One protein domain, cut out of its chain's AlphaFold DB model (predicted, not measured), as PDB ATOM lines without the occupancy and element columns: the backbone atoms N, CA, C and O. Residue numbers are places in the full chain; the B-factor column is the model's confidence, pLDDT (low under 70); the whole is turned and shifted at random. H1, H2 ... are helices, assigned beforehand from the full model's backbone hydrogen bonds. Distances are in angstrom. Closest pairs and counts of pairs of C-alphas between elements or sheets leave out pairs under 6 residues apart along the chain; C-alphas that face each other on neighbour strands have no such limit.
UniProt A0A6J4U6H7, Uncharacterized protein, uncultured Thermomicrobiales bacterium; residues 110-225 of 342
ATOM      1  N   GLN A 110      16.950 -41.016   5.290       98.81
ATOM      2  CA  GLN A 110      17.575 -39.701   5.422       98.81
ATOM      3  C   GLN A 110      18.214 -39.275   4.096       98.81
ATOM      4  O   GLN A 110      19.058 -39.974   3.537       98.81
ATOM      5  N   ASN A 111      17.831 -38.105   3.598       98.69
ATOM      6  CA  ASN A 111      18.386 -37.537   2.376       98.69
ATOM      7  C   ASN A 111      19.662 -36.726   2.664       98.69
ATOM      8  O   ASN A 111      19.976 -36.374   3.801       98.69
ATOM      9  N   ALA A 112      20.399 -36.385   1.603       98.31
ATOM     10  CA  ALA A 112      21.667 -35.655   1.693       98.31
ATOM     11  C   ALA A 112      21.548 -34.246   2.310       98.31
ATOM     12  O   ALA A 112      22.540 -33.702   2.790       98.31
ATOM     13  N   ASP A 113      20.349 -33.654   2.308       98.19
ATOM     14  CA  ASP A 113      20.054 -32.372   2.957       98.19
ATOM     15  C   ASP A 113      19.822 -32.496   4.477       98.19
ATOM     16  O   ASP A 113      19.594 -31.489   5.146       98.19
ATOM     17  N   GLY A 114      19.882 -33.719   5.019       98.62
ATOM     18  CA  GLY A 114      19.673 -34.048   6.429       98.62
ATOM     19  C   GLY A 114      18.217 -34.313   6.812       98.62
ATOM     20  O   GLY A 114      17.967 -34.817   7.911       98.62
ATOM     21  N   GLY A 115      17.262 -34.009   5.930       98.56
ATOM     22  CA  GLY A 115      15.846 -34.281   6.147       98.56
ATOM     23  C   GLY A 115      15.468 -35.730   5.846       98.56
ATOM     24  O   GLY A 115      16.289 -36.522   5.388       98.56
ATOM     25  N   PHE A 116      14.209 -36.079   6.112       98.75
ATOM     26  CA  PHE A 116      13.687 -37.434   5.909       98.75
ATOM     27  C   PHE A 116      12.571 -37.458   4.872       98.75
ATOM     28  O   PHE A 116      11.719 -36.568   4.858       98.75
ATOM     29  N   GLY A 117      12.564 -38.499   4.044       97.88
ATOM     30  CA  GLY A 117      11.607 -38.705   2.959       97.88
ATOM     31  C   GLY A 117      11.465 -40.189   2.632       97.88
ATOM     32  O   GLY A 117      11.260 -41.003   3.531       97.88
ATOM     33  N   GLN A 118      11.585 -40.547   1.352       97.25
ATOM     34  CA  GLN A 118      11.619 -41.942   0.878       97.25
ATOM     35  C   GLN A 118      10.423 -42.790   1.347       97.25
ATOM     36  O   GLN A 118      10.575 -43.957   1.711       97.25
ATOM     37  N   ASN A 119       9.219 -42.205   1.359       95.44
ATOM     38  CA  ASN A 119       7.983 -42.863   1.809       95.44
ATOM     39  C   ASN A 119       8.037 -43.364   3.266       95.44
ATOM     40  O   ASN A 119       7.345 -44.324   3.617       95.44
ATOM     41  N   LEU A 120       8.874 -42.750   4.116       98.19
ATOM     42  CA  LEU A 120       8.913 -43.070   5.546       98.19
ATOM     43  C   LEU A 120       7.537 -42.866   6.189       98.19
ATOM     44  O   LEU A 120       7.083 -43.729   6.934       98.19
ATOM     45  N   GLU A 121       6.899 -41.750   5.840       97.38
ATOM     46  CA  GLU A 121       5.484 -41.469   6.067       97.38
ATOM     47  C   GLU A 121       4.663 -42.168   4.971       97.38
ATOM     48  O   GLU A 121       4.723 -41.720   3.818       97.38
ATOM     49  N   PRO A 122       3.952 -43.276   5.272       96.94
ATOM     50  CA  PRO A 122       3.311 -44.099   4.251       96.94
ATOM     51  C   PRO A 122       2.306 -43.347   3.381       96.94
ATOM     52  O   PRO A 122       2.119 -43.724   2.224       96.94
ATOM     53  N   ASP A 123       1.694 -42.273   3.875       96.44
ATOM     54  CA  ASP A 123       0.721 -41.491   3.108       96.44
ATOM     55  C   ASP A 123       1.345 -40.514   2.105       96.44
ATOM     56  O   ASP A 123       0.634 -39.908   1.298       96.44
ATOM     57  N   ILE A 124       2.668 -40.349   2.139       95.81
ATOM     58  CA  ILE A 124       3.412 -39.424   1.288       95.81
ATOM     59  C   ILE A 124       4.397 -40.232   0.448       95.81
ATOM     60  O   ILE A 124       5.462 -40.622   0.920       95.81
ATOM     61  N   LYS A 125       4.067 -40.455  -0.830       95.50
ATOM     62  CA  LYS A 125       4.868 -41.281  -1.753       95.50
ATOM     63  C   LYS A 125       6.068 -40.532  -2.368       95.50
ATOM     64  O   LYS A 125       6.570 -40.923  -3.426       95.50
ATOM     65  N   ALA A 126       6.472 -39.421  -1.755       95.38
ATOM     66  CA  ALA A 126       7.563 -38.579  -2.225       95.38
ATOM     67  C   ALA A 126       8.915 -39.024  -1.637       95.38
ATOM     68  O   ALA A 126       8.999 -39.304  -0.435       95.38
ATOM     69  N   PRO A 127       9.994 -39.032  -2.442       97.06
ATOM     70  CA  PRO A 127      11.342 -39.268  -1.939       97.06
ATOM     71  C   PRO A 127      11.909 -38.054  -1.186       97.06
ATOM     72  O   PRO A 127      12.779 -38.221  -0.331       97.06
ATOM     73  N   ASP A 128      11.417 -36.851  -1.486       98.00
ATOM     74  CA  ASP A 128      11.882 -35.578  -0.944       98.00
ATOM     75  C   ASP A 128      11.772 -35.484   0.582       98.00
ATOM     76  O   ASP A 128      10.850 -36.011   1.209       98.00
ATOM     77  N   SER A 129      12.699 -34.726   1.170       98.31
ATOM     78  CA  SER A 129      12.682 -34.402   2.593       98.31
ATOM     79  C   SER A 129      11.454 -33.582   2.966       98.31
ATOM     80  O   SER A 129      11.194 -32.535   2.373       98.31
ATOM     81  N   GLN A 130      10.696 -34.033   3.962       97.44
ATOM     82  CA  GLN A 130       9.392 -33.458   4.278       97.44
ATOM     83  C   GLN A 130       9.027 -33.616   5.766       97.44
ATOM     84  O   GLN A 130       9.548 -34.499   6.454       97.44
ATOM     85  N   PRO A 131       8.151 -32.748   6.303       97.50
ATOM     86  CA  PRO A 131       8.017 -32.590   7.747       97.50
ATOM     87  C   PRO A 131       7.307 -33.741   8.485       97.50
ATOM     88  O   PRO A 131       7.609 -33.979   9.649       97.50
ATOM     89  N   PHE A 132       6.415 -34.497   7.849       97.69
ATOM     90  CA  PHE A 132       5.783 -35.675   8.458       97.69
ATOM     91  C   PHE A 132       6.738 -36.878   8.526       97.69
ATOM     92  O   PHE A 132       6.803 -37.550   9.551       97.69
ATOM     93  N   ALA A 133       7.568 -37.096   7.502       98.56
ATOM     94  CA  ALA A 133       8.627 -38.108   7.553       98.56
ATOM     95  C   ALA A 133       9.677 -37.739   8.606       98.56
ATOM     96  O   ALA A 133      10.099 -38.597   9.378       98.56
ATOM     97  N   ALA A 134      10.048 -36.456   8.703       98.75
ATOM     98  CA  ALA A 134      10.913 -35.980   9.778       98.75
ATOM     99  C   ALA A 134      10.301 -36.259  11.161       98.75
ATOM    100  O   ALA A 134      11.000 -36.770  12.029       98.75
ATOM    101  N   ARG A 135       8.996 -36.019  11.356       98.56
ATOM    102  CA  ARG A 135       8.291 -36.355  12.605       98.56
ATOM    103  C   ARG A 135       8.412 -37.847  12.952       98.56
ATOM    104  O   ARG A 135       8.804 -38.155  14.074       98.56
ATOM    105  N   MET A 136       8.141 -38.756  12.011       98.75
ATOM    106  CA  MET A 136       8.275 -40.204  12.251       98.75
ATOM    107  C   MET A 136       9.723 -40.616  12.557       98.75
ATOM    108  O   MET A 136       9.968 -41.397  13.472       98.75
ATOM    109  N   ALA A 137      10.706 -40.063  11.839       98.88
ATOM    110  CA  ALA A 137      12.117 -40.324  12.121       98.88
ATOM    111  C   ALA A 137      12.514 -39.851  13.527       98.88
ATOM    112  O   ALA A 137      13.237 -40.542  14.243       98.88
ATOM    113  N   MET A 138      12.021 -38.683  13.941       98.88
ATOM    114  CA  MET A 138      12.288 -38.134  15.267       98.88
ATOM    115  C   MET A 138      11.655 -38.955  16.387       98.88
ATOM    116  O   MET A 138      12.263 -39.077  17.448       98.88
ATOM    117  N   GLU A 139      10.481 -39.543  16.161       98.69
ATOM    118  CA  GLU A 139       9.868 -40.481  17.102       98.69
ATOM    119  C   GLU A 139      10.785 -41.682  17.358       98.69
ATOM    120  O   GLU A 139      11.102 -41.990  18.513       98.69
ATOM    121  N   VAL A 140      11.299 -42.289  16.285       98.75
ATOM    122  CA  VAL A 140      12.279 -43.374  16.390       98.75
ATOM    123  C   VAL A 140      13.525 -42.887  17.129       98.75
ATOM    124  O   VAL A 140      13.910 -43.495  18.123       98.75
ATOM    125  N   LEU A 141      14.128 -41.768  16.721       98.81
ATOM    126  CA  LEU A 141      15.356 -41.240  17.332       98.81
ATOM    127  C   LEU A 141      15.203 -40.939  18.826       98.81
ATOM    128  O   LEU A 141      16.094 -41.275  19.607       98.81
ATOM    129  N   VAL A 142      14.075 -40.358  19.245       98.31
ATOM    130  CA  VAL A 142      13.816 -40.131  20.671       98.31
ATOM    131  C   VAL A 142      13.669 -41.451  21.415       98.31
ATOM    132  O   VAL A 142      14.182 -41.583  22.521       98.31
ATOM    133  N   SER A 143      13.037 -42.459  20.814       96.69
ATOM    134  CA  SER A 143      12.974 -43.785  21.430       96.69
ATOM    135  C   SER A 143      14.370 -44.422  21.604       96.69
ATOM    136  O   SER A 143      14.591 -45.215  22.512       96.69
ATOM    137  N   LEU A 144      15.350 -44.062  20.775       97.62
ATOM    138  CA  LEU A 144      16.724 -44.562  20.890       97.62
ATOM    139  C   LEU A 144      17.586 -43.764  21.878       97.62
ATOM    140  O   LEU A 144      18.802 -43.992  21.912       97.62
ATOM    141  N   ASP A 145      16.996 -42.802  22.600       96.81
ATOM    142  CA  ASP A 145      17.707 -41.804  23.404       96.81
ATOM    143  C   ASP A 145      18.858 -41.165  22.601       96.81
ATOM    144  O   ASP A 145      19.993 -41.038  23.073       96.81
ATOM    145  N   ALA A 146      18.594 -40.845  21.326       98.38
ATOM    146  CA  ALA A 146      19.608 -40.326  20.421       98.38
ATOM    147  C   ALA A 146      20.122 -38.954  20.850       98.38
ATOM    148  O   ALA A 146      19.369 -38.081  21.284       98.38
ATOM    149  N   ARG A 147      21.435 -38.775  20.719       98.19
ATOM    150  CA  ARG A 147      22.134 -37.574  21.158       98.19
ATOM    151  C   ARG A 147      22.211 -36.534  20.044       98.19
ATOM    152  O   ARG A 147      22.369 -36.896  18.877       98.19
ATOM    153  N   PRO A 148      22.215 -35.237  20.396       98.12
ATOM    154  CA  PRO A 148      22.267 -34.151  19.419       98.12
ATOM    155  C   PRO A 148      23.542 -34.141  18.558       98.12
ATOM    156  O   PRO A 148      23.524 -33.592  17.460       98.12
ATOM    157  N   ASP A 149      24.641 -34.731  19.037       97.62
ATOM    158  CA  ASP A 149      25.928 -34.775  18.336       97.62
ATOM    159  C   ASP A 149      26.115 -36.008  17.438       97.62
ATOM    160  O   ASP A 149      27.124 -36.115  16.741       97.62
ATOM    161  N   GLU A 150      25.150 -36.931  17.413       98.31
ATOM    162  CA  GLU A 150      25.181 -38.043  16.464       98.31
ATOM    163  C   GLU A 150      24.971 -37.529  15.029       98.31
ATOM    164  O   GLU A 150      24.098 -36.686  14.810       98.31
ATOM    165  N   PRO A 151      25.709 -38.039  14.019       98.44
ATOM    166  CA  PRO A 151      25.696 -37.475  12.665       98.44
ATOM    167  C   PRO A 151      24.299 -37.333  12.045       98.44
ATOM    168  O   PRO A 151      23.978 -36.281  11.494       98.44
ATOM    169  N   MET A 152      23.451 -38.356  12.188       98.69
ATOM    170  CA  MET A 152      22.068 -38.350  11.692       98.69
ATOM    171  C   MET A 152      21.229 -37.247  12.352       98.69
ATOM    172  O   MET A 152      20.506 -36.521  11.670       98.69
ATOM    173  N   VAL A 153      21.353 -37.094  13.674       98.81
ATOM    174  CA  VAL A 153      20.604 -36.112  14.470       98.81
ATOM    175  C   VAL A 153      21.101 -34.692  14.181       98.81
ATOM    176  O   VAL A 153      20.297 -33.780  13.993       98.81
ATOM    177  N   SER A 154      22.416 -34.507  14.060       98.69
ATOM    178  CA  SER A 154      23.019 -33.224  13.693       98.69
ATOM    179  C   SER A 154      22.632 -32.786  12.276       98.69
ATOM    180  O   SER A 154      22.392 -31.598  12.054       98.69
ATOM    181  N   ALA A 155      22.558 -33.711  11.314       98.81
ATOM    182  CA  ALA A 155      22.106 -33.407   9.957       98.81
ATOM    183  C   ALA A 155      20.625 -32.992   9.944       98.81
ATOM    184  O   ALA A 155      20.274 -31.967   9.355       98.81
ATOM    185  N   LEU A 156      19.779 -33.715  10.686       98.88
ATOM    186  CA  LEU A 156      18.374 -33.357  10.876       98.88
ATOM    187  C   LEU A 156      18.209 -31.974  11.520       98.88
ATOM    188  O   LEU A 156      17.363 -31.192  11.093       98.88
ATOM    189  N   ALA A 157      19.032 -31.637  12.516       98.81
ATOM    190  CA  ALA A 157      19.018 -30.316  13.140       98.81
ATOM    191  C   ALA A 157      19.297 -29.196  12.122       98.81
ATOM    192  O   ALA A 157      18.626 -28.161  12.140       98.81
ATOM    193  N   GLY A 158      20.255 -29.416  11.212       98.56
ATOM    194  CA  GLY A 158      20.541 -28.506  10.102       98.56
ATOM    195  C   GLY A 158      19.344 -28.344   9.163       98.56
ATOM    196  O   GLY A 158      18.949 -27.216   8.861       98.56
ATOM    197  N   TRP A 159      18.719 -29.459   8.774       98.75
ATOM    198  CA  TRP A 159      17.528 -29.450   7.925       98.75
ATOM    199  C   TRP A 159      16.354 -28.704   8.568       98.75
ATOM    200  O   TRP A 159      15.743 -27.853   7.925       98.75
ATOM    201  N   LEU A 160      16.071 -28.953   9.851       98.62
ATOM    202  CA  LEU A 160      14.984 -28.289  10.577       98.62
ATOM    203  C   LEU A 160      15.140 -26.766  10.559       98.62
ATOM    204  O   LEU A 160      14.161 -26.060  10.337       98.62
ATOM    205  N   VAL A 161      16.357 -26.252  10.749       98.12
ATOM    206  CA  VAL A 161      16.619 -24.805  10.698       98.12
ATOM    207  C   VAL A 161      16.489 -24.262   9.273       98.12
ATOM    208  O   VAL A 161      15.910 -23.192   9.089       98.12
ATOM    209  N   ALA A 162      17.010 -24.979   8.276       97.50
ATOM    210  CA  ALA A 162      17.013 -24.531   6.885       97.50
ATOM    211  C   ALA A 162      15.618 -24.552   6.233       97.50
ATOM    212  O   ALA A 162      15.293 -23.660   5.453       97.50
ATOM    213  N   ALA A 163      14.791 -25.549   6.557       97.25
ATOM    214  CA  ALA A 163      13.483 -25.769   5.939       97.25
ATOM    215  C   ALA A 163      12.330 -25.001   6.618       97.25
ATOM    216  O   ALA A 163      11.210 -24.990   6.099       97.25
ATOM    217  N   GLN A 164      12.566 -24.371   7.775       98.06
ATOM    218  CA  GLN A 164      11.520 -23.649   8.499       98.06
ATOM    219  C   GLN A 164      11.218 -22.289   7.853       98.06
ATOM    220  O   GLN A 164      12.099 -21.444   7.687       98.06
ATOM    221  N   GLY A 165       9.939 -22.036   7.580       97.38
ATOM    222  CA  GLY A 165       9.451 -20.716   7.190       97.38
ATOM    223  C   GLY A 165       9.524 -19.694   8.330       97.38
ATOM    224  O   GLY A 165       9.517 -20.034   9.515       97.38
ATOM    225  N   GLU A 166       9.546 -18.407   7.981       96.56
ATOM    226  CA  GLU A 166       9.578 -17.311   8.965       96.56
ATOM    227  C   GLU A 166       8.355 -17.282   9.889       96.56
ATOM    228  O   GLU A 166       8.425 -16.777  11.006       96.56
ATOM    229  N   ASP A 167       7.245 -17.866   9.442       96.56
ATOM    230  CA  ASP A 167       6.005 -17.994  10.199       96.56
ATOM    231  C   ASP A 167       5.983 -19.173  11.185       96.56
ATOM    232  O   ASP A 167       4.973 -19.360  11.863       96.56
ATOM    233  N   GLY A 168       7.078 -19.937  11.279       97.25
ATOM    234  CA  GLY A 168       7.246 -21.051  12.215       97.25
ATOM    235  C   GLY A 168       6.804 -22.413  11.690       97.25
ATOM    236  O   GLY A 168       6.903 -23.389  12.428       97.25
ATOM    237  N   CYS A 169       6.354 -22.507  10.436       96.25
ATOM    238  CA  CYS A 169       5.925 -23.767   9.832       96.25
ATOM    239  C   CYS A 169       7.010 -24.421   8.974       96.25
ATOM    240  O   CYS A 169       7.789 -23.745   8.303       96.25
ATOM    241  N   TRP A 170       6.954 -25.749   8.894       96.25
ATOM    242  CA  TRP A 170       7.603 -26.529   7.844       96.25
ATOM    243  C   TRP A 170       6.556 -26.915   6.808       96.25
ATOM    244  O   TRP A 170       5.519 -27.485   7.149       96.25
ATOM    245  N   ARG A 171       6.805 -26.555   5.550       92.94
ATOM    246  CA  ARG A 171       5.882 -26.780   4.432       92.94
ATOM    247  C   ARG A 171       6.307 -27.991   3.625       92.94
ATOM    248  O   ARG A 171       7.473 -28.375   3.658       92.94
ATOM    249  N   PHE A 172       5.381 -28.528   2.838       91.69
ATOM    250  CA  PHE A 172       5.755 -29.446   1.771       91.69
ATOM    251  C   PHE A 172       6.575 -28.716   0.702       91.69
ATOM    252  O   PHE A 172       6.099 -27.710   0.162       91.69
ATOM    253  N   PRO A 173       7.784 -29.204   0.369       88.44
ATOM    254  CA  PRO A 173       8.458 -28.806  -0.858       88.44
ATOM    255  C   PRO A 173       7.574 -29.088  -2.076       88.44
ATOM    256  O   PRO A 173       6.767 -30.016  -2.070       88.44
ATOM    257  N   SER A 174       7.755 -28.325  -3.154       87.38
ATOM    258  CA  SER A 174       6.994 -28.532  -4.392       87.38
ATOM    259  C   SER A 174       7.186 -29.932  -4.985       87.38
ATOM    260  O   SER A 174       6.245 -30.459  -5.571       87.38
ATOM    261  N   GLY A 175       8.362 -30.544  -4.791       89.12
ATOM    262  CA  GLY A 175       8.645 -31.927  -5.187       89.12
ATOM    263  C   GLY A 175       7.672 -32.922  -4.557       89.12
ATOM    264  O   GLY A 175       7.093 -33.734  -5.268       89.12
ATOM    265  N   VAL A 176       7.353 -32.765  -3.266       90.75
ATOM    266  CA  VAL A 176       6.390 -33.631  -2.563       90.75
ATOM    267  C   VAL A 176       5.013 -33.613  -3.221       90.75
ATOM    268  O   VAL A 176       4.393 -34.660  -3.392       90.75
ATOM    269  N   LEU A 177       4.551 -32.432  -3.637       89.38
ATOM    270  CA  LEU A 177       3.240 -32.250  -4.265       89.38
ATOM    271  C   LEU A 177       3.153 -32.866  -5.674       89.38
ATOM    272  O   LEU A 177       2.055 -32.976  -6.216       89.38
ATOM    273  N   ALA A 178       4.284 -33.257  -6.271       91.38
ATOM    274  CA  ALA A 178       4.332 -33.939  -7.564       91.38
ATOM    275  C   ALA A 178       4.175 -35.470  -7.456       91.38
ATOM    276  O   ALA A 178       4.075 -36.146  -8.483       91.38
ATOM    277  N   HIS A 179       4.146 -36.021  -6.239       93.81
ATOM    278  CA  HIS A 179       4.003 -37.451  -5.973       93.81
ATOM    279  C   HIS A 179       2.620 -37.802  -5.411       93.81
ATOM    280  O   HIS A 179       1.800 -36.937  -5.110       93.81
ATOM    281  N   GLY A 180       2.346 -39.104  -5.289       92.94
ATOM    282  CA  GLY A 180       1.116 -39.588  -4.671       92.94
ATOM    283  C   GLY A 180       1.032 -39.165  -3.204       92.94
ATOM    284  O   GLY A 180       1.960 -39.407  -2.437       92.94
ATOM    285  N   LEU A 181      -0.092 -38.564  -2.825       94.00
ATOM    286  CA  LEU A 181      -0.420 -38.195  -1.451       94.00
ATOM    287  C   LEU A 181      -1.767 -38.813  -1.087       94.00
ATOM    288  O   LEU A 181      -2.651 -38.924  -1.943       94.00
ATOM    289  N   ALA A 182      -1.945 -39.181   0.178       93.94
ATOM    290  CA  ALA A 182      -3.257 -39.573   0.668       93.94
ATOM    291  C   ALA A 182      -4.279 -38.416   0.556       93.94
ATOM    292  O   ALA A 182      -3.898 -37.240   0.610       93.94
ATOM    293  N   PRO A 183      -5.589 -38.712   0.423       92.06
ATOM    294  CA  PRO A 183      -6.602 -37.704   0.104       92.06
ATOM    295  C   PRO A 183      -6.727 -36.558   1.112       92.06
ATOM    296  O   PRO A 183      -7.106 -35.460   0.723       92.06
ATOM    297  N   TRP A 184      -6.395 -36.770   2.387       89.94
ATOM    298  CA  TRP A 184      -6.455 -35.727   3.422       89.94
ATOM    299  C   TRP A 184      -5.392 -34.639   3.277       89.94
ATOM    300  O   TRP A 184      -5.545 -33.561   3.846       89.94
ATOM    301  N   PHE A 185      -4.339 -34.872   2.492       90.44
ATOM    302  CA  PHE A 185      -3.415 -33.800   2.121       90.44
ATOM    303  C   PHE A 185      -3.992 -32.887   1.033       90.44
ATOM    304  O   PHE A 185      -3.496 -31.772   0.838       90.44
ATOM    305  N   ALA A 186      -5.058 -33.310   0.343       83.00
ATOM    306  CA  ALA A 186      -5.776 -32.435  -0.568       83.00
ATOM    307  C   ALA A 186      -6.453 -31.313   0.233       83.00
ATOM    308  O   ALA A 186      -7.323 -31.551   1.066       83.00
ATOM    309  N   GLY A 187      -6.047 -30.071  -0.026       80.00
ATOM    310  CA  GLY A 187      -6.550 -28.906   0.704       80.00
ATOM    311  C   GLY A 187      -5.803 -28.597   2.002       80.00
ATOM    312  O   GLY A 187      -6.240 -27.711   2.734       80.00
ATOM    313  N   TRP A 188      -4.670 -29.259   2.276       88.94
ATOM    314  CA  TRP A 188      -3.804 -28.879   3.392       88.94
ATOM    315  C   TRP A 188      -3.324 -27.432   3.232       88.94
ATOM    316  O   TRP A 188      -2.733 -27.072   2.209       88.94
ATOM    317  N   THR A 189      -3.574 -26.594   4.238       90.25
ATOM    318  CA  THR A 189      -3.180 -25.181   4.225       90.25
ATOM    319  C   THR A 189      -2.049 -24.905   5.207       90.25
ATOM    320  O   THR A 189      -1.846 -25.618   6.188       90.25
ATOM    321  N   PHE A 190      -1.280 -23.857   4.912       91.19
ATOM    322  CA  PHE A 190      -0.222 -23.355   5.779       91.19
ATOM    323  C   PHE A 190      -0.457 -21.864   6.075       91.19
ATOM    324  O   PHE A 190      -0.907 -21.148   5.175       91.19
ATOM    325  N   PRO A 191      -0.103 -21.364   7.273       95.25
ATOM    326  CA  PRO A 191       0.526 -22.093   8.378       95.25
ATOM    327  C   PRO A 191      -0.400 -23.134   9.028       95.25
ATOM    328  O   PRO A 191      -1.616 -23.000   8.981       95.25
ATOM    329  N   SER A 192       0.186 -24.175   9.620       95.31
ATOM    330  CA  SER A 192      -0.520 -25.232  10.353       95.31
ATOM    331  C   SER A 192       0.260 -25.620  11.608       95.31
ATOM    332  O   SER A 192       1.495 -25.623  11.599       95.31
ATOM    333  N   LEU A 193      -0.462 -25.958  12.682       97.44
ATOM    334  CA  LEU A 193       0.123 -26.499  13.911       97.44
ATOM    335  C   LEU A 193       0.652 -27.922  13.712       97.44
ATOM    336  O   LEU A 193       1.628 -28.296  14.355       97.44
ATOM    337  N   ASN A 194       0.056 -28.689  12.796       96.81
ATOM    338  CA  ASN A 194       0.505 -30.027  12.433       96.81
ATOM    339  C   ASN A 194       1.306 -29.955  11.107       96.81
ATOM    340  O   ASN A 194       0.792 -29.428  10.121       96.81
ATOM    341  N   PRO A 195       2.572 -30.402  11.042       96.44
ATOM    342  CA  PRO A 195       3.377 -30.977  12.115       96.44
ATOM    343  C   PRO A 195       4.309 -29.951  12.799       96.44
ATOM    344  O   PRO A 195       5.318 -30.336  13.381       96.44
ATOM    345  N   ALA A 196       4.053 -28.639  12.709       98.31
ATOM    346  CA  ALA A 196       4.978 -27.621  13.230       98.31
ATOM    347  C   ALA A 196       5.247 -27.750  14.743       98.31
ATOM    348  O   ALA A 196       6.399 -27.682  15.174       98.31
ATOM    349  N   LEU A 197       4.201 -27.975  15.542       98.69
ATOM    350  CA  LEU A 197       4.328 -28.232  16.976       98.69
ATOM    351  C   LEU A 197       4.964 -29.601  17.239       98.69
ATOM    352  O   LEU A 197       5.860 -29.701  18.076       98.69
ATOM    353  N   ASN A 198       4.570 -30.623  16.476       98.69
ATOM    354  CA  ASN A 198       5.118 -31.978  16.559       98.69
ATOM    355  C   ASN A 198       6.649 -31.969  16.405       98.69
ATOM    356  O   ASN A 198       7.377 -32.434  17.282       98.69
ATOM    357  N   LEU A 199       7.150 -31.354  15.326       98.75
ATOM    358  CA  LEU A 199       8.582 -31.236  15.050       98.75
ATOM    359  C   LEU A 199       9.323 -30.487  16.156       98.75
ATOM    360  O   LEU A 199      10.391 -30.919  16.582       98.75
ATOM    361  N   ALA A 200       8.769 -29.384  16.655       98.69
ATOM    362  CA  ALA A 200       9.410 -28.604  17.711       98.69
ATOM    363  C   ALA A 200       9.460 -29.341  19.056       98.69
ATOM    364  O   ALA A 200      10.443 -29.230  19.796       98.69
ATOM    365  N   GLY A 201       8.415 -30.106  19.366       98.50
ATOM    366  CA  GLY A 201       8.352 -30.934  20.559       98.50
ATOM    367  C   GLY A 201       9.381 -32.059  20.533       98.50
ATOM    368  O   GLY A 201      10.179 -32.191  21.464       98.50
ATOM    369  N   TYR A 202       9.464 -32.796  19.425       98.75
ATOM    370  CA  TYR A 202      10.521 -33.787  19.239       98.75
ATOM    371  C   TYR A 202      11.925 -33.165  19.201       98.75
ATOM    372  O   TYR A 202      12.845 -33.720  19.798       98.75
ATOM    373  N   ALA A 203      12.109 -32.006  18.559       98.69
ATOM    374  CA  ALA A 203      13.402 -31.320  18.516       98.69
ATOM    375  C   ALA A 203      13.884 -30.962  19.928       98.69
ATOM    376  O   ALA A 203      15.049 -31.170  20.261       98.69
ATOM    377  N   THR A 204      12.961 -30.512  20.784       98.31
ATOM    378  CA  THR A 204      13.237 -30.228  22.198       98.31
ATOM    379  C   THR A 204      13.669 -31.487  22.948       98.31
ATOM    380  O   THR A 204      14.657 -31.450  23.679       98.31
ATOM    381  N   ARG A 205      12.988 -32.621  22.728       98.19
ATOM    382  CA  ARG A 205      13.339 -33.917  23.344       98.19
ATOM    383  C   ARG A 205      14.701 -34.448  22.881       98.19
ATOM    384  O   ARG A 205      15.407 -35.050  23.678       98.19
ATOM    385  N   LEU A 206      15.080 -34.190  21.630       98.62
ATOM    386  CA  LEU A 206      16.398 -34.531  21.074       98.62
ATOM    387  C   LEU A 206      17.500 -33.524  21.449       98.62
ATOM    388  O   LEU A 206      18.669 -33.748  21.141       98.62
ATOM    389  N   GLY A 207      17.150 -32.399  22.080       98.25
ATOM    390  CA  GLY A 207      18.098 -31.328  22.388       98.25
ATOM    391  C   GLY A 207      18.673 -30.638  21.145       98.25
ATOM    392  O   GLY A 207      19.815 -30.184  21.177       98.25
ATOM    393  N   ILE A 208      17.902 -30.568  20.054       98.44
ATOM    394  CA  ILE A 208      18.300 -29.940  18.787       98.44
ATOM    395  C   ILE A 208      17.423 -28.740  18.422       98.44
ATOM    396  O   ILE A 208      16.345 -28.519  18.969       98.44
ATOM    397  N   GLY A 209      17.886 -27.977  17.432       95.56
ATOM    398  CA  GLY A 209      17.232 -26.765  16.955       95.56
ATOM    399  C   GLY A 209      17.877 -25.493  17.496       95.56
ATOM    400  O   GLY A 209      18.693 -25.512  18.415       95.56
ATOM    401  N   SER A 210      17.531 -24.358  16.890       96.69
ATOM    402  CA  SER A 210      18.043 -23.048  17.298       96.69
ATOM    403  C   SER A 210      17.027 -22.284  18.152       96.69
ATOM    404  O   SER A 210      15.817 -22.490  18.044       96.69
ATOM    405  N   ALA A 211      17.502 -21.331  18.959       96.50
ATOM    406  CA  ALA A 211      16.619 -20.442  19.721       96.50
ATOM    407  C   ALA A 211      15.649 -19.667  18.806       96.50
ATOM    408  O   ALA A 211      14.483 -19.486  19.148       96.50
ATOM    409  N   ALA A 212      16.108 -19.262  17.617       97.88
ATOM    410  CA  ALA A 212      15.273 -18.609  16.612       97.88
ATOM    411  C   ALA A 212      14.175 -19.544  16.076       97.88
ATOM    412  O   ALA A 212      13.026 -19.125  15.949       97.88
ATOM    413  N   MET A 213      14.511 -20.812  15.815       97.88
ATOM    414  CA  MET A 213      13.546 -21.827  15.385       97.88
ATOM    415  C   MET A 213      12.448 -22.024  16.434       97.88
ATOM    416  O   MET A 213      11.263 -21.955  16.104       97.88
ATOM    417  N   GLY A 214      12.837 -22.196  17.702       97.56
ATOM    418  CA  GLY A 214      11.898 -22.324  18.820       97.56
ATOM    419  C   GLY A 214      11.023 -21.081  19.008       97.56
ATOM    420  O   GLY A 214       9.816 -21.202  19.202       97.56
ATOM    421  N   ALA A 215      11.594 -19.879  18.871       98.00
ATOM    422  CA  ALA A 215      10.844 -18.626  18.972       98.00
ATOM    423  C   ALA A 215       9.771 -18.487  17.878       98.00
ATOM    424  O   ALA A 215       8.660 -18.042  18.165       98.00
ATOM    425  N   ARG A 216      10.067 -18.907  16.640       98.44
ATOM    426  CA  ARG A 216       9.092 -18.890  15.537       98.44
ATOM    427  C   ARG A 216       7.935 -19.857  15.778       98.44
ATOM    428  O   ARG A 216       6.783 -19.472  15.593       98.44
ATOM    429  N   VAL A 217       8.216 -21.075  16.252       98.38
ATOM    430  CA  VAL A 217       7.154 -22.035  16.608       98.38
ATOM    431  C   VAL A 217       6.330 -21.524  17.780       98.38
ATOM    432  O   VAL A 217       5.107 -21.633  17.765       98.38
ATOM    433  N   ARG A 218       6.966 -20.894  18.773       97.81
ATOM    434  CA  ARG A 218       6.234 -20.295  19.886       97.81
ATOM    435  C   ARG A 218       5.290 -19.185  19.420       97.81
ATOM    436  O   ARG A 218       4.137 -19.174  19.836       97.81
ATOM    437  N   ALA A 219       5.741 -18.310  18.523       98.19
ATOM    438  CA  ALA A 219       4.897 -17.271  17.936       98.19
ATOM    439  C   ALA A 219       3.750 -17.851  17.087       98.19
ATOM    440  O   ALA A 219       2.656 -17.290  17.050       98.19
ATOM    441  N   LEU A 220       3.972 -18.976  16.404       98.25
ATOM    442  CA  LEU A 220       2.912 -19.713  15.718       98.25
ATOM    443  C   LEU A 220       1.878 -20.265  16.711       98.25
ATOM    444  O   LEU A 220       0.685 -20.022  16.530       98.25
ATOM    445  N   ALA A 221       2.335 -20.936  17.772       98.06
ATOM    446  CA  ALA A 221       1.480 -21.469  18.830       98.06
ATOM    447  C   ALA A 221       0.653 -20.360  19.495       98.06
ATOM    448  O   ALA A 221      -0.559 -20.487  19.592       98.06
ATOM    449  N   ASP A 222       1.269 -19.231  19.860       96.69
ATOM    450  CA  ASP A 222       0.568 -18.102  20.489       96.69
ATOM    451  C   ASP A 222      -0.525 -17.492  19.587       96.69
ATOM    452  O   ASP A 222      -1.478 -16.901  20.092       96.69
ATOM    453  N   ARG A 223      -0.400 -17.617  18.256       97.31
ATOM    454  CA  ARG A 223      -1.397 -17.110  17.295       97.31
ATOM    455  C   ARG A 223      -2.540 -18.085  17.023       97.31
ATOM    456  O   ARG A 223      -3.637 -17.625  16.724       97.31
ATOM    457  N   MET A 224      -2.267 -19.389  17.023       97.75
ATOM    458  CA  MET A 224      -3.185 -20.398  16.475       97.75
ATOM    459  C   MET A 224      -3.651 -21.437  17.495       97.75
ATOM    460  O   MET A 224      -4.755 -21.950  17.352       97.75
ATOM    461  N   ALA A 225      -2.834 -21.762  18.497       98.06
ATOM    462  CA  ALA A 225      -3.163 -22.795  19.467       98.06
ATOM    463  C   ALA A 225      -4.209 -22.292  20.466       98.06
ATOM    464  O   ALA A 225      -4.117 -21.172  20.975       98.06
TER     465      ALA A 225
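AT A GLANCE: This is residues 110 to 225 of the 342 residues of an uncharacterized protein of uncultured Thermomicrobiales bacterium (UniProt A0A6J4U6H7). Three helices, H1, H3 and H4, make a row with H3 in the middle, and the fourth, H2, lies over one side of this row, near the three but clearly touching none of them. Loops make up much of the rest: residues 118 to 127 and 172 to 190 gather toward one end of the helices, away from the link between H1 and H2. The printed part has 116 residues, with four named helices in the order H1, H2, H3, H4 and no named strand. The class is all helix, though the named helices hold 50 of the 116 residues, under half. The whole is compact, with a radius of gyration of the C-alphas of 13.4 A, and rounded, spanning 35 by 32 by 22 A.

HOW THE PARTS SIT: Start at Gln 110 and pass residues 110 to 130, which hold no named element, to reach H1, residues 131 to 143. Next look at H2, residues 151 to 163: it is close to H1 but not clearly touching, the closest C-alphas, those of Leu 141 and Val 153, being 7.9 A apart. These two run opposite ways at a shallow tilt of 32 degrees. Go on to H3, residues 196 to 205, which touches H1; their closest C-alphas, those of Arg 135 and Leu 199, are 5.7 A apart. H1 and H3 run the same way at a shallow tilt of 23 degrees. H2 is close to H3 but not clearly touching, with the C-alphas of Ala 157 and Ala 203 the closest at 7.8 A. Last comes H4, residues 211 to 224, which forms a helical hairpin with H3: they touch, with the C-alphas of Leu 197 and Val 217 closest at 6.8 A, and run opposite ways at a steep tilt of 42 degrees. H2 and H4 are close but not clearly touching, their closest C-alphas being those of Val 161 and Met 213 at 6.3 A; H1 and H4 are apart. In H1, H2, H3 and H4 every backbone O i to N i+4 pair is within hydrogen-bond range.

IN THESE COORDINATES: Find C-alpha 131 at (8.017, -32.590, 7.747); from there H1 runs 18.4 A to Ser 143. H2 begins at C-alpha 151 at (25.696, -37.475, 12.665) and covers 18.2 A. H3 measures 14.6 A from Ala 196 to Arg 205. H4, the longest, runs 20.1 A from Ala 211 to C-alpha 224 at (-3.185, -20.398, 16.475).

THE WHOLE: The two C-alphas farthest apart, those of Asp 149 and Gly 187, are 37.4 A apart. The link from H2 to H3, residues 164 to 195, is long; H1 to H2 is a short link and H3 to H4 a tight one. The printed part has no cut. The mean pLDDT of the printed part is 96.5, and no printed residue is under 70.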